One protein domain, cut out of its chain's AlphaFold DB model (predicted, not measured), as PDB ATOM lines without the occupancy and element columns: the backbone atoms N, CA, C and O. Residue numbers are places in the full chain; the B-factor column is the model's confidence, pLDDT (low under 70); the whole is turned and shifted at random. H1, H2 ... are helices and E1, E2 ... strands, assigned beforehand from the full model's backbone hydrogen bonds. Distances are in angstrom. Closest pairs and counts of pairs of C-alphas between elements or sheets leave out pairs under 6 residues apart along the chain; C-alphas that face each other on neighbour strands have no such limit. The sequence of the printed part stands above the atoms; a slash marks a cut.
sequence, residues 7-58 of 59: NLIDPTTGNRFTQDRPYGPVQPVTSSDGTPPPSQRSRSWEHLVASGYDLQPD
ATOM      1  N   ASN A   7     162.031 157.102 219.177       93.56
ATOM      2  CA  ASN A   7     162.671 158.169 218.416       93.56
ATOM      3  C   ASN A   7     161.591 158.971 217.687       93.56
ATOM      4  O   ASN A   7     160.601 158.405 217.213       93.56
ATOM      5  N   LEU A   8     161.751 160.288 217.667       94.75
ATOM      6  CA  LEU A   8     160.784 161.217 217.110       94.75
ATOM      7  C   LEU A   8     161.493 162.263 216.254       94.75
ATOM      8  O   LEU A   8     162.580 162.720 216.609       94.75
ATOM      9  N   ILE A   9     160.831 162.701 215.195       95.19
ATOM     10  CA  ILE A   9     161.258 163.791 214.327       95.19
ATOM     11  C   ILE A   9     160.106 164.777 214.154       95.19
ATOM     12  O   ILE A   9     158.949 164.381 214.042       95.19
ATOM     13  N   ASP A  10     160.416 166.065 214.150       94.38
ATOM     14  CA  ASP A  10     159.529 167.080 213.594       94.38
ATOM     15  C   ASP A  10     159.887 167.258 212.111       94.38
ATOM     16  O   ASP A  10     160.956 167.797 211.823       94.38
ATOM     17  N   PRO A  11     159.046 166.820 211.159       93.38
ATOM     18  CA  PRO A  11     159.371 166.868 209.736       93.38
ATOM     19  C   PRO A  11     159.390 168.297 209.182       93.38
ATOM     20  O   PRO A  11     159.961 168.530 208.119       93.38
ATOM     21  N   THR A  12     158.779 169.262 209.881       91.38
ATOM     22  CA  THR A  12     158.738 170.659 209.430       91.38
ATOM     23  C   THR A  12     160.079 171.354 209.623       91.38
ATOM     24  O   THR A  12     160.478 172.184 208.807       91.38
ATOM     25  N   THR A  13     160.790 170.993 210.692       90.44
ATOM     26  CA  THR A  13     162.078 171.586 211.042       90.44
ATOM     27  C   THR A  13     163.240 170.631 210.810       90.44
ATOM     28  O   THR A  13     164.325 171.091 210.495       90.44
ATOM     29  N   GLY A  14     163.041 169.320 210.940       91.75
ATOM     30  CA  GLY A  14     164.098 168.307 211.000       91.75
ATOM     31  C   GLY A  14     164.655 168.084 212.412       91.75
ATOM     32  O   GLY A  14     165.623 167.346 212.581       91.75
ATOM     33  N   ASN A  15     164.071 168.713 213.437       92.94
ATOM     34  CA  ASN A  15     164.493 168.521 214.822       92.94
ATOM     35  C   ASN A  15     164.158 167.103 215.299       92.94
ATOM     36  O   ASN A  15     163.045 166.616 215.095       92.94
ATOM     37  N   ARG A  16     165.099 166.460 215.992       94.50
ATOM     38  CA  ARG A  16     164.938 165.107 216.528       94.50
ATOM     39  C   ARG A  16     164.821 165.096 218.035       94.50
ATOM     40  O   ARG A  16     165.477 165.857 218.751       94.50
ATOM     41  N   PHE A  17     164.029 164.152 218.513       94.56
ATOM     42  CA  PHE A  17     163.699 163.977 219.910       94.56
ATOM     43  C   PHE A  17     163.636 162.494 220.280       94.56
ATOM     44  O   PHE A  17     163.553 161.610 219.433       94.56
ATOM     45  N   THR A  18     163.641 162.221 221.579       94.00
ATOM     46  CA  THR A  18     163.433 160.889 222.148       94.00
ATOM     47  C   THR A  18     162.413 160.937 223.273       94.00
ATOM     48  O   THR A  18     162.226 161.961 223.932       94.00
ATOM     49  N   GLN A  19     161.735 159.819 223.501       92.94
ATOM     50  CA  GLN A  19     160.796 159.653 224.602       92.94
ATOM     51  C   GLN A  19     161.025 158.290 225.259       92.94
ATOM     52  O   GLN A  19     160.778 157.259 224.643       92.94
ATOM     53  N   ASP A  20     161.479 158.286 226.514       90.38
ATOM     54  CA  ASP A  20     161.884 157.061 227.229       90.38
ATOM     55  C   ASP A  20     160.719 156.228 227.786       90.38
ATOM     56  O   ASP A  20     160.899 155.070 228.177       90.38
ATOM     57  N   ARG A  21     159.530 156.828 227.902       88.69
ATOM     58  CA  ARG A  21     158.329 156.172 228.431       88.69
ATOM     59  C   ARG A  21     157.073 156.656 227.702       88.69
ATOM     60  O   ARG A  21     156.997 157.847 227.388       88.69
ATOM     61  N   PRO A  22     156.062 155.795 227.496       86.44
ATOM     62  CA  PRO A  22     154.792 156.203 226.899       86.44
ATOM     63  C   PRO A  22     154.181 157.395 227.639       86.44
ATOM     64  O   PRO A  22     154.161 157.412 228.872       86.44
ATOM     65  N   TYR A  23     153.717 158.396 226.886       84.50
ATOM     66  CA  TYR A  23     153.125 159.634 227.420       84.50
ATOM     67  C   TYR A  23     154.046 160.414 228.380       84.50
ATOM     68  O   TYR A  23     153.602 161.262 229.152       84.50
ATOM     69  N   GLY A  24     155.350 160.124 228.351       90.19
ATOM     70  CA  GLY A  24     156.365 160.792 229.149       90.19
ATOM     71  C   GLY A  24     156.874 162.091 228.532       90.19
ATOM     72  O   GLY A  24     156.497 162.449 227.413       90.19
ATOM     73  N   PRO A  25     157.772 162.788 229.245       93.75
ATOM     74  CA  PRO A  25     158.451 163.943 228.692       93.75
ATOM     75  C   PRO A  25     159.321 163.531 227.499       93.75
ATOM     76  O   PRO A  25     159.897 162.443 227.469       93.75
ATOM     77  N   VAL A  26     159.405 164.436 226.537       94.50
ATOM     78  CA  VAL A  26     160.172 164.318 225.305       94.50
ATOM     79  C   VAL A  26     161.474 165.094 225.470       94.50
ATOM     80  O   VAL A  26     161.480 166.225 225.966       94.50
ATOM     81  N   GLN A  27     162.585 164.478 225.085       94.38
ATOM     82  CA  GLN A  27     163.928 165.032 225.174       94.38
ATOM     83  C   GLN A  27     164.442 165.395 223.783       94.38
ATOM     84  O   GLN A  27     164.444 164.532 222.909       94.38
ATOM     85  N   PRO A  28     164.881 166.638 223.550       93.38
ATOM     86  CA  PRO A  28     165.488 167.004 222.279       93.38
ATOM     87  C   PRO A  28     166.887 166.379 222.167       93.38
ATOM     88  O   PRO A  28     167.635 166.336 223.145       93.38
ATOM     89  N   VAL A  29     167.226 165.884 220.976       92.81
ATOM     90  CA  VAL A  29     168.468 165.141 220.699       92.81
ATOM     91  C   VAL A  29     169.365 165.913 219.744       92.81
ATOM     92  O   VAL A  29     170.520 166.175 220.075       92.81
ATOM     93  N   THR A  30     168.828 166.323 218.598       93.06
ATOM     94  CA  THR A  30     169.545 167.124 217.597       93.06
ATOM     95  C   THR A  30     168.613 168.141 216.967       93.06
ATOM     96  O   THR A  30     167.447 167.847 216.701       93.06
ATOM     97  N   SER A  31     169.149 169.326 216.717       89.06
ATOM     98  CA  SER A  31     168.523 170.348 215.893       89.06
ATOM     99  C   SER A  31     168.538 169.949 214.414       89.06
ATOM    100  O   SER A  31     169.234 169.017 214.004       89.06
ATOM    101  N   SER A  32     167.793 170.698 213.609       86.56
ATOM    102  CA  SER A  32     167.685 170.565 212.153       86.56
ATOM    103  C   SER A  32     169.009 170.623 211.388       86.56
ATOM    104  O   SER A  32     169.147 170.015 210.330       86.56
ATOM    105  N   ASP A  33     169.996 171.332 211.925       85.69
ATOM    106  CA  ASP A  33     171.351 171.458 211.386       85.69
ATOM    107  C   ASP A  33     172.297 170.331 211.849       85.69
ATOM    108  O   ASP A  33     173.496 170.359 211.576       85.69
ATOM    109  N   GLY A  34     171.766 169.332 212.561       84.44
ATOM    110  CA  GLY A  34     172.529 168.218 213.120       84.44
ATOM    111  C   GLY A  34     173.330 168.578 214.372       84.44
ATOM    112  O   GLY A  34     174.042 167.724 214.902       84.44
ATOM    113  N   THR A  35     173.220 169.812 214.870       88.88
ATOM    114  CA  THR A  35     173.907 170.234 216.093       88.88
ATOM    115  C   THR A  35     173.086 169.898 217.341       88.88
ATOM    116  O   THR A  35     171.878 169.649 217.255       88.88
ATOM    117  N   PRO A  36     173.704 169.852 218.534       86.81
ATOM    118  CA  PRO A  36     172.953 169.705 219.770       86.81
ATOM    119  C   PRO A  36     171.944 170.851 219.946       86.81
ATOM    120  O   PRO A  36     172.276 172.011 219.689       86.81
ATOM    121  N   PRO A  37     170.723 170.563 220.425       84.12
ATOM    122  CA  PRO A  37     169.719 171.587 220.653       84.12
ATOM    123  C   PRO A  37     170.207 172.603 221.692       84.12
ATOM    124  O   PRO A  37     170.884 172.224 222.654       84.12
ATOM    125  N   PRO A  38     169.805 173.883 221.581       78.06
ATOM    126  CA  PRO A  38     170.225 174.939 222.509       78.06
ATOM    127  C   PRO A  38     169.794 174.665 223.959       78.06
ATOM    128  O   PRO A  38     170.328 175.248 224.899       78.06
ATOM    129  N   SER A  39     168.827 173.764 224.162       80.00
ATOM    130  CA  SER A  39     168.463 173.240 225.471       80.00
ATOM    131  C   SER A  39     168.169 171.747 225.383       80.00
ATOM    132  O   SER A  39     167.299 171.339 224.621       80.00
ATOM    133  N   GLN A  40     168.818 170.949 226.231       83.50
ATOM    134  CA  GLN A  40     168.517 169.522 226.425       83.50
ATOM    135  C   GLN A  40     167.389 169.284 227.448       83.50
ATOM    136  O   GLN A  40     167.162 168.166 227.910       83.50
ATOM    137  N   ARG A  41     166.678 170.344 227.854       89.19
ATOM    138  CA  ARG A  41     165.606 170.235 228.843       89.19
ATOM    139  C   ARG A  41     164.429 169.473 228.248       89.19
ATOM    140  O   ARG A  41     163.872 169.874 227.228       89.19
ATOM    141  N   SER A  42     163.994 168.428 228.947       91.81
ATOM    142  CA  SER A  42     162.802 167.681 228.555       91.81
ATOM    143  C   SER A  42     161.550 168.566 228.603       91.81
ATOM    144  O   SER A  42     161.402 169.414 229.492       91.81
ATOM    145  N   ARG A  43     160.629 168.358 227.663       92.81
ATOM    146  CA  ARG A  43     159.345 169.066 227.553       92.81
ATOM    147  C   ARG A  43     158.196 168.068 227.560       92.81
ATOM    148  O   ARG A  43     158.373 166.922 227.162       92.81
ATOM    149  N   SER A  44     157.017 168.475 228.020       93.56
ATOM    150  CA  SER A  44     155.823 167.655 227.805       93.56
ATOM    151  C   SER A  44     155.442 167.670 226.325       93.56
ATOM    152  O   SER A  44     155.738 168.631 225.610       93.56
ATOM    153  N   TRP A  45     154.758 166.616 225.882       92.00
ATOM    154  CA  TRP A  45     154.197 166.548 224.534       92.00
ATOM    155  C   TRP A  45     153.290 167.752 224.245       92.00
ATOM    156  O   TRP A  45     153.440 168.416 223.226       92.00
ATOM    157  N   GLU A  46     152.413 168.092 225.191       93.44
ATOM    158  CA  GLU A  46     151.491 169.230 225.093       93.44
ATOM    159  C   GLU A  46     152.224 170.553 224.866       93.44
ATOM    160  O   GLU A  46     151.793 171.369 224.057       93.44
ATOM    161  N   HIS A  47     153.358 170.762 225.541       93.31
ATOM    162  CA  HIS A  47     154.145 171.976 225.366       93.31
ATOM    163  C   HIS A  47     154.775 172.059 223.971       93.31
ATOM    164  O   HIS A  47     154.851 173.147 223.405       93.31
ATOM    165  N   LEU A  48     155.217 170.928 223.415       92.50
ATOM    166  CA  LEU A  48     155.790 170.874 222.069       92.50
ATOM    167  C   LEU A  48     154.717 171.131 221.006       92.50
ATOM    168  O   LEU A  48     154.920 171.994 220.157       92.50
ATOM    169  N   VAL A  49     153.542 170.505 221.127       92.31
ATOM    170  CA  VAL A  49     152.399 170.768 220.235       92.31
ATOM    171  C   VAL A  49     151.952 172.228 220.322       92.31
ATOM    172  O   VAL A  49     151.781 172.883 219.298       92.31
ATOM    173  N   ALA A  50     151.832 172.787 221.531       94.69
ATOM    174  CA  ALA A  50     151.489 174.199 221.719       94.69
ATOM    175  C   ALA A  50     152.557 175.158 221.157       94.69
ATOM    176  O   ALA A  50     152.237 176.289 220.804       94.69
ATOM    177  N   SER A  51     153.812 174.707 221.063       91.44
ATOM    178  CA  SER A  51     154.917 175.451 220.438       91.44
ATOM    179  C   SER A  51     155.005 175.245 218.919       91.44
ATOM    180  O   SER A  51     155.907 175.798 218.296       91.44
ATOM    181  N   GLY A  52     154.095 174.465 218.324       93.56
ATOM    182  CA  GLY A  52     154.008 174.240 216.880       93.56
ATOM    183  C   GLY A  52     154.794 173.040 216.344       93.56
ATOM    184  O   GLY A  52     154.878 172.893 215.131       93.56
ATOM    185  N   TYR A  53     155.352 172.184 217.204       92.94
ATOM    186  CA  TYR A  53     156.038 170.967 216.758       92.94
ATOM    187  C   TYR A  53     155.034 169.873 216.375       92.94
ATOM    188  O   TYR A  53     154.128 169.568 217.155       92.94
ATOM    189  N   ASP A  54     155.260 169.224 215.230       94.75
ATOM    190  CA  ASP A  54     154.519 168.034 214.793       94.75
ATOM    191  C   ASP A  54     155.391 166.778 214.924       94.75
ATOM    192  O   ASP A  54     156.079 166.369 213.997       94.75
ATOM    193  N   LEU A  55     155.427 166.183 216.116       93.44
ATOM    194  CA  LEU A  55     156.320 165.057 216.393       93.44
ATOM    195  C   LEU A  55     155.785 163.744 215.811       93.44
ATOM    196  O   LEU A  55     154.751 163.228 216.244       93.44
ATOM    197  N   GLN A  56     156.561 163.143 214.919       94.19
ATOM    198  CA  GLN A  56     156.277 161.867 214.264       94.19
ATOM    199  C   GLN A  56     157.346 160.823 214.621       94.19
ATOM    200  O   GLN A  56     158.437 161.205 215.036       94.19
ATOM    201  N   PRO A  57     157.068 159.508 214.524       92.94
ATOM    202  CA  PRO A  57     158.115 158.487 214.616       92.94
ATOM    203  C   PRO A  57     159.248 158.738 213.609       92.94
ATOM    204  O   PRO A  57     158.971 158.986 212.440       92.94
ATOM    205  N   ASP A  58     160.496 158.651 214.071       89.50
ATOM    206  CA  ASP A  58     161.700 158.608 213.223       89.50
ATOM    207  C   ASP A  58     162.036 157.114 213.026       89.50
ATOM    208  O   ASP A  58     162.530 156.482 213.968       89.50
TER     209      ASP A  58
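This is residues 7 to 58 of the 59 residues of an uncharacterized protein of Actinosynnema pretiosum (UniProt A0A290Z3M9). This domain has little regular structure: a small sheet of three strands, E1, E2 and E3, with one long loop, residues 31 to 44, leading from E3 to one short helix, H1, that only grazes the sheet. Near the printed end, residues 56 to 57 pair antiparallel with residues 8 to 9 of E1. The 52 printed residues hold E1, E2, E3, H1 in chain order; the sheet, order E1 - E2 - E3, is a meander, each strand the antiparallel neighbour of the one before. The class is mixed, with only 18 residues in named elements; the whole is compact, radius of gyration of the C-alphas 9.8 A, spanning 27 by 19 by 19 A.

Start at inner strand E2, residues 16 to 19. It forms hairpins with E1, residues 7 to 9 (N 8 to O 17, 2.8 A), and E3, residues 26 to 30 (N 18 to O 27, 2.8 A). H1, residues 45 to 50, has every O i to N i+4 pair within hydrogen-bond range; its closest C-alpha to E3, Trp 45, is 6.4 A from that of Val 26.

Find C-alpha 7 at (162.671, 158.169, 218.416), where E1 begins. E2 spans 10.6 A, E3 12.5 A; H1 ends at C-alpha 50, (151.489, 174.199, 221.719).

The printed part has no cut; the E3 to H1 link, residues 31 to 44, is long. No printed residue is under 70.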